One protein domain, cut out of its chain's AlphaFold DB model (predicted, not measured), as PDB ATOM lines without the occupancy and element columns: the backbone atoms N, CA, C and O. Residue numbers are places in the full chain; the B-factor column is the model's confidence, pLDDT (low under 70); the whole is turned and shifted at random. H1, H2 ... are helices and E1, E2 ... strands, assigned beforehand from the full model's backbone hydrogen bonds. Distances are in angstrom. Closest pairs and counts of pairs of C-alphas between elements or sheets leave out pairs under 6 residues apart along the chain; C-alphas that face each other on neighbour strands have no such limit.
ATOM      1  N   ARG A   3     176.111 261.154 188.848       81.62
ATOM      2  CA  ARG A   3     176.356 260.575 187.525       81.62
ATOM      3  C   ARG A   3     175.752 261.410 186.394       81.62
ATOM      4  O   ARG A   3     176.476 261.785 185.484       81.62
ATOM      5  N   GLU A   4     174.469 261.771 186.467       83.31
ATOM      6  CA  GLU A   4     173.766 262.519 185.400       83.31
ATOM      7  C   GLU A   4     174.435 263.868 185.084       83.31
ATOM      8  O   GLU A   4     174.358 264.366 183.961       83.31
ATOM      9  N   ARG A   5     175.105 264.465 186.078       84.94
ATOM     10  CA  ARG A   5     175.864 265.708 185.921       84.94
ATOM     11  C   ARG A   5     177.218 265.483 185.244       84.94
ATOM     12  O   ARG A   5     177.671 266.358 184.508       84.94
ATOM     13  N   LEU A   6     177.875 264.358 185.522       85.12
ATOM     14  CA  LEU A   6     179.235 264.061 185.063       85.12
ATOM     15  C   LEU A   6     179.286 263.278 183.752       85.12
ATOM     16  O   LEU A   6     180.235 263.450 182.996       85.12
ATOM     17  N   GLU A   7     178.282 262.464 183.454       85.12
ATOM     18  CA  GLU A   7     178.225 261.616 182.261       85.12
ATOM     19  C   GLU A   7     178.381 262.411 180.947       85.12
ATOM     20  O   GLU A   7     179.158 261.984 180.095       85.12
ATOM     21  N   PRO A   8     177.810 263.626 180.783       88.62
ATOM     22  CA  PRO A   8     178.091 264.458 179.609       88.62
ATOM     23  C   PRO A   8     179.529 265.003 179.536       88.62
ATOM     24  O   PRO A   8     179.983 265.384 178.458       88.62
ATOM     25  N   LEU A   9     180.230 265.099 180.671       87.38
ATOM     26  CA  LEU A   9     181.595 265.635 180.773       87.38
ATOM     27  C   LEU A   9     182.664 264.539 180.648       87.38
ATOM     28  O   LEU A   9     183.774 264.822 180.201       87.38
ATOM     29  N   MET A  10     182.340 263.314 181.066       86.25
ATOM     30  CA  MET A  10     183.236 262.156 181.116       86.25
ATOM     31  C   MET A  10     182.497 260.876 180.685       86.25
ATOM     32  O   MET A  10     182.320 259.966 181.495       86.25
ATOM     33  N   PRO A  11     182.022 260.794 179.430       85.81
ATOM     34  CA  PRO A  11     181.211 259.663 178.974       85.81
ATOM     35  C   PRO A  11     181.986 258.338 178.972       85.81
ATOM     36  O   PRO A  11     181.400 257.282 179.173       85.81
ATOM     37  N   ASP A  12     183.308 258.401 178.795       88.75
ATOM     38  CA  ASP A  12     184.216 257.253 178.813       88.75
ATOM     39  C   ASP A  12     184.283 256.567 180.183       88.75
ATOM     40  O   ASP A  12     184.492 255.363 180.258       88.75
ATOM     41  N   LEU A  13     184.080 257.315 181.272       85.50
ATOM     42  CA  LEU A  13     184.107 256.766 182.630       85.50
ATOM     43  C   LEU A  13     182.898 255.866 182.927       85.50
ATOM     44  O   LEU A  13     182.995 254.952 183.741       85.50
ATOM     45  N   PHE A  14     181.763 256.140 182.283       86.81
ATOM     46  CA  PHE A  14     180.502 255.431 182.510       86.81
ATOM     47  C   PHE A  14     180.135 254.493 181.354       86.81
ATOM     48  O   PHE A  14     179.040 253.925 181.330       86.81
ATOM     49  N   GLU A  15     181.041 254.319 180.390       85.00
ATOM     50  CA  GLU A  15     180.829 253.460 179.233       85.00
ATOM     51  C   GLU A  15     180.577 252.012 179.685       85.00
ATOM     52  O   GLU A  15     181.337 251.444 180.465       85.00
ATOM     53  N   ASN A  16     179.502 251.397 179.182       82.75
ATOM     54  CA  ASN A  16     179.050 250.044 179.546       82.75
ATOM     55  C   ASN A  16     178.548 249.871 180.994       82.75
ATOM     56  O   ASN A  16     178.359 248.739 181.441       82.75
ATOM     57  N   ILE A  17     178.280 250.962 181.721       81.94
ATOM     58  CA  ILE A  17     177.667 250.912 183.054       81.94
ATOM     59  C   ILE A  17     176.173 251.213 182.938       81.94
ATOM     60  O   ILE A  17     175.742 252.368 182.923       81.94
ATOM     61  N   GLU A  18     175.362 250.161 182.877       76.69
ATOM     62  CA  GLU A  18     173.901 250.279 182.751       76.69
ATOM     63  C   GLU A  18     173.182 250.426 184.103       76.69
ATOM     64  O   GLU A  18     172.011 250.798 184.143       76.69
ATOM     65  N   THR A  19     173.868 250.154 185.216       75.69
ATOM     66  CA  THR A  19     173.290 250.174 186.567       75.69
ATOM     67  C   THR A  19     173.668 251.429 187.349       75.69
ATOM     68  O   THR A  19     174.644 252.117 187.040       75.69
ATOM     69  N   GLU A  20     172.899 251.719 188.400       79.31
ATOM     70  CA  GLU A  20     173.328 252.671 189.425       79.31
ATOM     71  C   GLU A  20     174.589 252.148 190.119       79.31
ATOM     72  O   GLU A  20     174.716 250.951 190.385       79.31
ATOM     73  N   ILE A  21     175.534 253.054 190.370       85.62
ATOM     74  CA  ILE A  21     176.809 252.755 191.016       85.62
ATOM     75  C   ILE A  21     177.084 253.783 192.110       85.62
ATOM     76  O   ILE A  21     176.899 254.983 191.914       85.62
ATOM     77  N   ASN A  22     177.556 253.300 193.255       88.50
ATOM     78  CA  ASN A  22     177.963 254.141 194.382       88.50
ATOM     79  C   ASN A  22     179.386 254.690 194.200       88.50
ATOM     80  O   ASN A  22     179.699 255.792 194.653       88.50
ATOM     81  N   GLY A  23     180.236 253.945 193.498       90.12
ATOM     82  CA  GLY A  23     181.595 254.324 193.149       90.12
ATOM     83  C   GLY A  23     182.097 253.524 191.951       90.12
ATOM     84  O   GLY A  23     181.468 252.547 191.539       90.12
ATOM     85  N   ILE A  24     183.183 254.006 191.350       90.69
ATOM     86  CA  ILE A  24     183.972 253.249 190.376       90.69
ATOM     87  C   ILE A  24     185.423 253.735 190.358       90.69
ATOM     88  O   ILE A  24     185.681 254.943 190.361       90.69
ATOM     89  N   ALA A  25     186.355 252.792 190.251       92.19
ATOM     90  CA  ALA A  25     187.750 253.009 189.915       92.19
ATOM     91  C   ALA A  25     188.016 252.587 188.459       92.19
ATOM     92  O   ALA A  25     188.110 251.402 188.140       92.19
ATOM     93  N   ASP A  26     188.180 253.567 187.573       91.75
ATOM     94  CA  ASP A  26     188.656 253.356 186.204       91.75
ATOM     95  C   ASP A  26     190.184 253.376 186.182       91.75
ATOM     96  O   ASP A  26     190.814 254.328 186.644       91.75
ATOM     97  N   ILE A  27     190.792 252.307 185.677       92.56
ATOM     98  CA  ILE A  27     192.224 252.048 185.815       92.56
ATOM     99  C   ILE A  27     192.799 251.731 184.447       92.56
ATOM    100  O   ILE A  27     192.385 250.791 183.768       92.56
ATOM    101  N   ARG A  28     193.832 252.482 184.073       93.12
ATOM    102  CA  ARG A  28     194.586 252.256 182.845       93.12
ATOM    103  C   ARG A  28     195.891 251.579 183.198       93.12
ATOM    104  O   ARG A  28     196.621 252.013 184.090       93.12
ATOM    105  N   PHE A  29     196.197 250.515 182.475       93.69
ATOM    106  CA  PHE A  29     197.442 249.789 182.634       93.69
ATOM    107  C   PHE A  29     198.025 249.432 181.275       93.69
ATOM    108  O   PHE A  29     197.323 249.297 180.273       93.69
ATOM    109  N   ASP A  30     199.339 249.297 181.254       95.19
ATOM    110  CA  ASP A  30     200.078 248.880 180.078       95.19
ATOM    111  C   ASP A  30     199.905 247.369 179.861       95.19
ATOM    112  O   ASP A  30     200.157 246.575 180.764       95.19
ATOM    113  N   THR A  31     199.469 246.944 178.677       92.50
ATOM    114  CA  THR A  31     199.135 245.531 178.417       92.50
ATOM    115  C   THR A  31     200.353 244.629 178.219       92.50
ATOM    116  O   THR A  31     200.206 243.410 178.210       92.50
ATOM    117  N   GLU A  32     201.550 245.196 178.047       93.88
ATOM    118  CA  GLU A  32     202.793 244.427 177.898       93.88
ATOM    119  C   GLU A  32     203.472 244.195 179.253       93.88
ATOM    120  O   GLU A  32     203.965 243.105 179.550       93.88
ATOM    121  N   THR A  33     203.483 245.224 180.094       94.81
ATOM    122  CA  THR A  33     204.173 245.259 181.385       94.81
ATOM    123  C   THR A  33     203.235 245.083 182.572       94.81
ATOM    124  O   THR A  33     203.713 244.813 183.671       94.81
ATOM    125  N   PHE A  34     201.922 245.211 182.368       93.50
ATOM    126  CA  PHE A  34     200.869 245.155 183.389       93.50
ATOM    127  C   PHE A  34     201.007 246.212 184.494       93.50
ATOM    128  O   PHE A  34     200.451 246.058 185.581       93.50
ATOM    129  N   ASN A  35     201.753 247.289 184.238       93.19
ATOM    130  CA  ASN A  35     201.870 248.400 185.172       93.19
ATOM    131  C   ASN A  35     200.672 249.335 185.034       93.19
ATOM    132  O   ASN A  35     200.344 249.761 183.927       93.19
ATOM    133  N   ILE A  36     200.073 249.699 186.165       93.56
ATOM    134  CA  ILE A  36     199.072 250.765 186.231       93.56
ATOM    135  C   ILE A  36     199.762 252.094 185.905       93.56
ATOM    136  O   ILE A  36     200.801 252.414 186.486       93.56
ATOM    137  N   SER A  37     199.202 252.845 184.961       94.56
ATOM    138  CA  SER A  37     199.722 254.137 184.502       94.56
ATOM    139  C   SER A  37     198.849 255.313 184.930       94.56
ATOM    140  O   SER A  37     199.368 256.414 185.103       94.56
ATOM    141  N   ASP A  38     197.550 255.082 185.116       94.31
ATOM    142  CA  ASP A  38     196.567 256.095 185.492       94.31
ATOM    143  C   ASP A  38     195.385 255.439 186.217       94.31
ATOM    144  O   ASP A  38     195.053 254.280 185.951       94.31
ATOM    145  N   ALA A  39     194.759 256.178 187.133       93.38
ATOM    146  CA  ALA A  39     193.530 255.760 187.791       93.38
ATOM    147  C   ALA A  39     192.633 256.972 188.070       93.38
ATOM    148  O   ALA A  39     193.094 258.002 188.569       93.38
ATOM    149  N   ARG A  40     191.341 256.831 187.779       93.44
ATOM    150  CA  ARG A  40     190.294 257.819 188.047       93.44
ATOM    151  C   ARG A  40     189.248 257.186 188.948       93.44
ATOM    152  O   ARG A  40     188.835 256.059 188.714       93.44
ATOM    153  N   ILE A  41     188.816 257.920 189.967       93.31
ATOM    154  CA  ILE A  41     187.800 257.452 190.909       93.31
ATOM    155  C   ILE A  41     186.592 258.380 190.835       93.31
ATOM    156  O   ILE A  41     186.735 259.600 190.949       93.31
ATOM    157  N   PHE A  42     185.409 257.794 190.682       93.00
ATOM    158  CA  PHE A  42     184.129 258.456 190.905       93.00
ATOM    159  C   PHE A  42     183.494 257.923 192.189       93.00
ATOM    160  O   PHE A  42     183.573 256.735 192.479       93.00
ATOM    161  N   ILE A  43     182.860 258.823 192.942       92.00
ATOM    162  CA  ILE A  43     182.108 258.525 194.163       92.00
ATOM    163  C   ILE A  43     180.795 259.299 194.082       92.00
ATOM    164  O   ILE A  43     180.819 260.522 193.911       92.00
ATOM    165  N   ASP A  44     179.660 258.621 194.248       90.81
ATOM    166  CA  ASP A  44     178.384 259.309 194.414       90.81
ATOM    167  C   ASP A  44     178.295 259.901 195.828       90.81
ATOM    168  O   ASP A  44     178.225 259.185 196.826       90.81
ATOM    169  N   ILE A  45     178.301 261.229 195.927       89.69
ATOM    170  CA  ILE A  45     178.238 261.947 197.207       89.69
ATOM    171  C   ILE A  45     176.815 262.083 197.767       89.69
ATOM    172  O   ILE A  45     176.638 262.676 198.831       89.69
ATOM    173  N   LEU A  46     175.799 261.564 197.072       89.75
ATOM    174  CA  LEU A  46     174.412 261.554 197.551       89.75
ATOM    175  C   LEU A  46     174.115 260.396 198.517       89.75
ATOM    176  O   LEU A  46     173.022 260.323 199.079       89.75
ATOM    177  N   GLN A  47     175.089 259.515 198.736       87.75
ATOM    178  CA  GLN A  47     175.016 258.420 199.698       87.75
ATOM    179  C   GLN A  47     175.054 258.913 201.162       87.75
ATOM    180  O   GLN A  47     175.543 260.012 201.448       87.75
ATOM    181  N   PRO A  48     174.611 258.092 202.136       88.69
ATOM    182  CA  PRO A  48     174.889 258.341 203.549       88.69
ATOM    183  C   PRO A  48     176.394 258.493 203.806       88.69
ATOM    184  O   PRO A  48     177.210 257.793 203.208       88.69
ATOM    185  N   LYS A  49     176.781 259.373 204.740       86.56
ATOM    186  CA  LYS A  49     178.195 259.694 205.015       86.56
ATOM    187  C   LYS A  49     179.071 258.451 205.241       86.56
ATOM    188  O   LYS A  49     180.169 258.367 204.705       86.56
ATOM    189  N   GLU A  50     178.594 257.501 206.036       83.38
ATOM    190  CA  GLU A  50     179.340 256.279 206.369       83.38
ATOM    191  C   GLU A  50     179.506 255.351 205.146       83.38
ATOM    192  O   GLU A  50     180.541 254.694 204.988       83.38
ATOM    193  N   SER A  51     178.531 255.356 204.231       88.31
ATOM    194  CA  SER A  51     178.605 254.648 202.948       88.31
ATOM    195  C   SER A  51     179.612 255.300 201.998       88.31
ATOM    196  O   SER A  51     180.351 254.594 201.314       88.31
ATOM    197  N   ILE A  52     179.724 256.636 202.008       90.75
ATOM    198  CA  ILE A  52     180.750 257.363 201.241       90.75
ATOM    199  C   ILE A  52     182.152 256.945 201.699       90.75
ATOM    200  O   ILE A  52     182.994 256.631 200.865       90.75
ATOM    201  N   GLU A  53     182.413 256.905 203.010       91.50
ATOM    202  CA  GLU A  53     183.723 256.491 203.543       91.50
ATOM    203  C   GLU A  53     184.066 255.043 203.153       91.50
ATOM    204  O   GLU A  53     185.198 254.760 202.753       91.50
ATOM    205  N   THR A  54     183.072 254.150 203.194       90.56
ATOM    206  CA  THR A  54     183.212 252.759 202.736       90.56
ATOM    207  C   THR A  54     183.545 252.685 201.244       90.56
ATOM    208  O   THR A  54     184.478 251.980 200.859       90.56
ATOM    209  N   THR A  55     182.825 253.446 200.416       91.88
ATOM    210  CA  THR A  55     183.037 253.502 198.962       91.88
ATOM    211  C   THR A  55     184.426 254.055 198.642       91.88
ATOM    212  O   THR A  55     185.159 253.470 197.858       91.88
ATOM    213  N   ILE A  56     184.854 255.137 199.302       93.44
ATOM    214  CA  ILE A  56     186.193 255.715 199.113       93.44
ATOM    215  C   ILE A  56     187.283 254.684 199.413       93.44
ATOM    216  O   ILE A  56     188.240 254.561 198.647       93.44
ATOM    217  N   LEU A  57     187.164 253.954 200.527       93.62
ATOM    218  CA  LEU A  57     188.150 252.938 200.888       93.62
ATOM    219  C   LEU A  57     188.212 251.832 199.827       93.62
ATOM    220  O   LEU A  57     189.305 251.407 199.450       93.62
ATOM    221  N   GLU A  58     187.058 251.398 199.326       92.88
ATOM    222  CA  GLU A  58     186.949 250.419 198.247       92.88
ATOM    223  C   GLU A  58     187.590 250.898 196.951       92.88
ATOM    224  O   GLU A  58     188.521 250.246 196.480       92.88
ATOM    225  N   GLU A  59     187.189 252.053 196.426       94.00
ATOM    226  CA  GLU A  59     187.696 252.530 195.139       94.00
ATOM    227  C   GLU A  59     189.199 252.827 195.180       94.00
ATOM    228  O   GLU A  59     189.924 252.529 194.230       94.00
ATOM    229  N   ILE A  60     189.719 253.327 196.309       94.44
ATOM    230  CA  ILE A  60     191.172 253.455 196.502       94.44
ATOM    231  C   ILE A  60     191.838 252.076 196.441       94.44
ATOM    232  O   ILE A  60     192.881 251.930 195.802       94.44
ATOM    233  N   THR A  61     191.248 251.057 197.063       93.69
ATOM    234  CA  THR A  61     191.798 249.692 197.056       93.69
ATOM    235  C   THR A  61     191.743 249.055 195.669       93.69
ATOM    236  O   THR A  61     192.675 248.359 195.266       93.69
ATOM    237  N   GLN A  62     190.689 249.308 194.903       91.88
ATOM    238  CA  GLN A  62     190.604 248.830 193.529       91.88
ATOM    239  C   GLN A  62     191.636 249.544 192.644       91.88
ATOM    240  O   GLN A  62     192.366 248.871 191.911       91.88
ATOM    241  N   SER A  63     191.804 250.867 192.811       93.25
ATOM    242  CA  SER A  63     192.754 251.705 192.052       93.25
ATOM    243  C   SER A  63     194.217 251.262 192.148       93.25
ATOM    244  O   SER A  63     195.015 251.542 191.255       93.25
ATOM    245  N   ILE A  64     194.571 250.524 193.203       91.50
ATOM    246  CA  ILE A  64     195.920 249.989 193.413       91.50
ATOM    247  C   ILE A  64     196.134 248.579 192.837       91.50
ATOM    248  O   ILE A  64     197.212 248.007 193.010       91.50
ATOM    249  N   GLY A  65     195.140 248.014 192.145       88.88
ATOM    250  CA  GLY A  65     195.247 246.727 191.451       88.88
ATOM    251  C   GLY A  65     194.569 245.547 192.151       88.88
ATOM    252  O   GLY A  65     194.919 244.400 191.870       88.88
ATOM    253  N   LEU A  66     193.609 245.794 193.053       87.06
ATOM    254  CA  LEU A  66     192.792 244.756 193.704       87.06
ATOM    255  C   LEU A  66     191.306 244.939 193.374       87.06
ATOM    256  O   LEU A  66     190.498 245.240 194.243       87.06
ATOM    257  N   MET A  67     190.945 244.730 192.111       79.88
ATOM    258  CA  MET A  67     189.576 244.916 191.598       79.88
ATOM    259  C   MET A  67     188.636 243.727 191.879       79.88
ATOM    260  O   MET A  67     187.527 243.676 191.360       79.88
ATOM    261  N   ASN A  68     189.094 242.708 192.617       75.62
ATOM    262  CA  ASN A  68     188.319 241.485 192.808       75.62
ATOM    263  C   ASN A  68     187.354 241.607 193.981       75.62
ATOM    264  O   ASN A  68     187.743 241.971 195.090       75.62
ATOM    265  N   ASN A  69     186.139 241.147 193.728       78.06
ATOM    266  CA  ASN A  69     185.068 241.026 194.695       78.06
ATOM    267  C   ASN A  69     185.100 239.671 195.425       78.06
ATOM    268  O   ASN A  69     185.610 238.670 194.912       78.06
ATOM    269  N   LEU A  70     184.578 239.645 196.653       80.44
ATOM    270  CA  LEU A  70     184.496 238.483 197.533       80.44
ATOM    271  C   LEU A  70     183.088 238.353 198.133       80.44
ATOM    272  O   LEU A  70     182.593 239.251 198.807       80.44
ATOM    273  N   GLU A  71     182.496 237.166 198.034       80.69
ATOM    274  CA  GLU A  71     181.172 236.874 198.611       80.69
ATOM    275  C   GLU A  71     181.181 236.570 200.116       80.69
ATOM    276  O   GLU A  71     180.136 236.571 200.765       80.69
ATOM    277  N   LYS A  72     182.338 236.220 200.690       83.25
ATOM    278  CA  LYS A  72     182.389 235.504 201.979       83.25
ATOM    279  C   LYS A  72     182.676 236.379 203.201       83.25
ATOM    280  O   LYS A  72     182.283 236.019 204.310       83.25
ATOM    281  N   TYR A  73     183.412 237.472 203.038       84.00
ATOM    282  CA  TYR A  73     184.009 238.202 204.158       84.00
ATOM    283  C   TYR A  73     183.357 239.574 204.316       84.00
ATOM    284  O   TYR A  73     183.861 240.549 203.780       84.00
ATOM    285  N   SER A  74     182.256 239.659 205.066       85.31
ATOM    286  CA  SER A  74     181.459 240.893 205.207       85.31
ATOM    287  C   SER A  74     182.180 242.074 205.859       85.31
ATOM    288  O   SER A  74     181.727 243.204 205.744       85.31
ATOM    289  N   ASN A  75     183.296 241.826 206.545       87.06
ATOM    290  CA  ASN A  75     184.153 242.861 207.120       87.06
ATOM    291  C   ASN A  75     185.319 243.262 206.200       87.06
ATOM    292  O   ASN A  75     186.216 243.972 206.650       87.06
ATOM    293  N   SER A  76     185.373 242.727 204.980       89.50
ATOM    294  CA  SER A  76     186.403 243.023 203.991       89.50
ATOM    295  C   SER A  76     185.968 244.173 203.099       89.50
ATOM    296  O   SER A  76     184.809 244.260 202.691       89.50
ATOM    297  N   VAL A  77     186.937 244.998 202.709       88.75
ATOM    298  CA  VAL A  77     186.725 246.021 201.679       88.75
ATOM    299  C   VAL A  77     186.307 245.416 200.327       88.75
ATOM    300  O   VAL A  77     185.652 246.095 199.549       88.75
ATOM    301  N   PHE A  78     186.597 244.135 200.076       85.94
ATOM    302  CA  PHE A  78     186.235 243.419 198.846       85.94
ATOM    303  C   PHE A  78     184.839 242.781 198.886       85.94
ATOM    304  O   PHE A  78     184.498 242.017 197.989       85.94
ATOM    305  N   TYR A  79     184.051 242.982 199.946       86.94
ATOM    306  CA  TYR A  79     182.752 242.323 200.069       86.94
ATOM    307  C   TYR A  79     181.753 242.828 199.021       86.94
ATOM    308  O   TYR A  79     181.453 244.014 199.001       86.94
ATOM    309  N   GLU A  80     181.198 241.948 198.189       81.31
ATOM    310  CA  GLU A  80     180.299 242.380 197.100       81.31
ATOM    311  C   GLU A  80     178.845 242.575 197.524       81.31
ATOM    312  O   GLU A  80     178.128 243.389 196.953       81.31
ATOM    313  N   ASN A  81     178.402 241.872 198.566       80.38
ATOM    314  CA  ASN A  81     177.018 241.931 199.040       80.38
ATOM    315  C   ASN A  81     176.824 243.055 200.071       80.38
ATOM    316  O   ASN A  81     176.080 242.901 201.045       80.38
ATOM    317  N   LYS A  82     177.538 244.174 199.896       74.62
ATOM    318  CA  LYS A  82     177.375 245.363 200.733       74.62
ATOM    319  C   LYS A  82     175.963 245.904 200.533       74.62
ATOM    320  O   LYS A  82     175.542 246.220 199.427       74.62
ATOM    321  N   VAL A  83     175.242 246.007 201.635       73.19
ATOM    322  CA  VAL A  83     174.016 246.797 201.743       73.19
ATOM    323  C   VAL A  83     174.330 248.021 202.594       73.19
ATOM    324  O   VAL A  83     175.310 247.997 203.337       73.19
ATOM    325  N   ASP A  84     173.495 249.058 202.554       69.62
ATOM    326  CA  ASP A  84     173.731 250.324 203.275       69.62
ATOM    327  C   ASP A  84     173.997 250.165 204.786       69.62
ATOM    328  O   ASP A  84     174.555 251.054 205.422       69.62
ATOM    329  N   SER A  85     173.612 249.035 205.387       67.69
ATOM    330  CA  SER A  85     173.878 248.715 206.795       67.69
ATOM    331  C   SER A  85     175.256 248.088 207.068       67.69
ATOM    332  O   SER A  85     175.594 247.858 208.230       67.69
ATOM    333  N   ILE A  86     176.052 247.797 206.035       74.94
ATOM    334  CA  ILE A  86     177.397 247.218 206.140       74.94
ATOM    335  C   ILE A  86     178.426 248.312 205.862       74.94
ATOM    336  O   ILE A  86     178.759 248.612 204.718       74.94
ATOM    337  N   ILE A  87     178.959 248.882 206.939       81.50
ATOM    338  CA  ILE A  87     179.950 249.957 206.896       81.50
ATOM    339  C   ILE A  87     181.352 249.373 207.095       81.50
ATOM    340  O   ILE A  87     181.634 248.751 208.121       81.50
ATOM    341  N   THR A  88     182.241 249.581 206.119       83.19
ATOM    342  CA  THR A  88     183.644 249.134 206.161       83.19
ATOM    343  C   THR A  88     184.569 250.330 205.974       83.19
ATOM    344  O   THR A  88     184.992 250.642 204.868       83.19
ATOM    345  N   VAL A  89     184.894 250.997 207.081       86.50
ATOM    346  CA  VAL A  89     185.764 252.192 207.105       86.50
ATOM    347  C   VAL A  89     187.223 251.884 207.447       86.50
ATOM    348  O   VAL A  89     188.070 252.772 207.464       86.50
ATOM    349  N   GLU A  90     187.546 250.614 207.697       91.75
ATOM    350  CA  GLU A  90     188.908 250.161 207.958       91.75
ATOM    351  C   GLU A  90     189.198 248.840 207.251       91.75
ATOM    352  O   GLU A  90     188.345 247.959 207.157       91.75
ATOM    353  N   TYR A  91     190.453 248.657 206.841       93.88
ATOM    354  CA  TYR A  91     190.922 247.369 206.347       93.88
ATOM    355  C   TYR A  91     190.869 246.295 207.435       93.88
ATOM    356  O   TYR A  91     191.498 246.425 208.500       93.88
ATOM    357  N   SER A  92     190.234 245.169 207.116       93.50
ATOM    358  CA  SER A  92     190.315 243.967 207.933       93.50
ATOM    359  C   SER A  92     191.752 243.443 208.006       93.50
ATOM    360  O   SER A  92     192.649 243.825 207.246       93.50
ATOM    361  N   LYS A  93     191.997 242.500 208.924       93.62
ATOM    362  CA  LYS A  93     193.287 241.801 208.981       93.62
ATOM    363  C   LYS A  93     193.606 241.104 207.652       93.62
ATOM    364  O   LYS A  93     194.761 241.104 207.247       93.62
TER     365      LYS A  93
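AT A GLANCE: This is residues 3 to 93 of the 126 residues of an uncharacterized protein of Tenacibaculum sp. SG-28 (UniProt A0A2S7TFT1). A two-stranded hairpin, E1 and E2, has the long helix H3 packed over one of its faces, while the short helices H1 and H2 lie toward the other face. The long unnamed tail, residues 64 to 93, follows H3 and loops along the side of H3 away from the hairpin, its C-alphas 8 to 20 A from the mean of all C-alphas. The printed part has 91 residues, with three named helices and two named strands in the order H1, H2, E1, E2, H3; the sheet, order E1 - E2, is antiparallel. The class is mixed, helices and strands, with 38 residues in named elements, under half of those printed. The whole is compact, with a radius of gyration of the C-alphas of 13.9 A, and only just flat, spanning 35 by 34 by 19 A.

IN THESE COORDINATES: H1, residues 3 to 6, begins with C-alpha 3 at (176.356, 260.575, 187.525). H2 follows at residues 11 to 14. E1 is residues 23 to 29, 19.6 A from first to last C-alpha, beginning at (181.595, 254.324, 193.149). E2 is residues 36 to 43, 20.3 A long. H3, residues 49 to 63, is 21.1 A long and ends with C-alpha 63 at (192.754, 251.705, 192.052).

HOW THE PARTS SIT: E1 and E2 form a hairpin of antiparallel neighbours, with 169 degrees between their N-to-C directions. The C-alphas of Gly 23 and Ile 43 face each other at 4.4 A. N 26 and O 40 are within hydrogen-bond range at 2.8 A, as are N 42 and O 24 at 2.9 A. The closest C-alphas of E1 and H3 are those of Ala 25 and Glu 59, 5.2 A apart. Those of E2 and H3 are Ala 39 and Ser 63, 5.9 A apart. H2 and E1 have 1 pair of C-alphas within 8 A, Leu 13 and Asp 26 at 6.7 A. H2 and E2 are only just apart, closest at 8.3 A. H1 and H2 meet only through their link, and H1 is apart from E1, E2 and H3. In H3 every O i to N i+4 pair is within hydrogen-bond range; H1 and H2 are too short for such a pair, and each has its 1 O i to N i+3 pair within range.

THE WHOLE: The C-alphas farthest apart, those of Glu 32 and Ser 85, are 41.1 A from each other. The printed part has no cut. The links H1 to H2 and E2 to H3 are tight, and H2 to E1 and E1 to E2 are short. Residues 64 to 93 hold no named element. The mean pLDDT of the printed part is 87.4, and residues 84 to 85 are under 70.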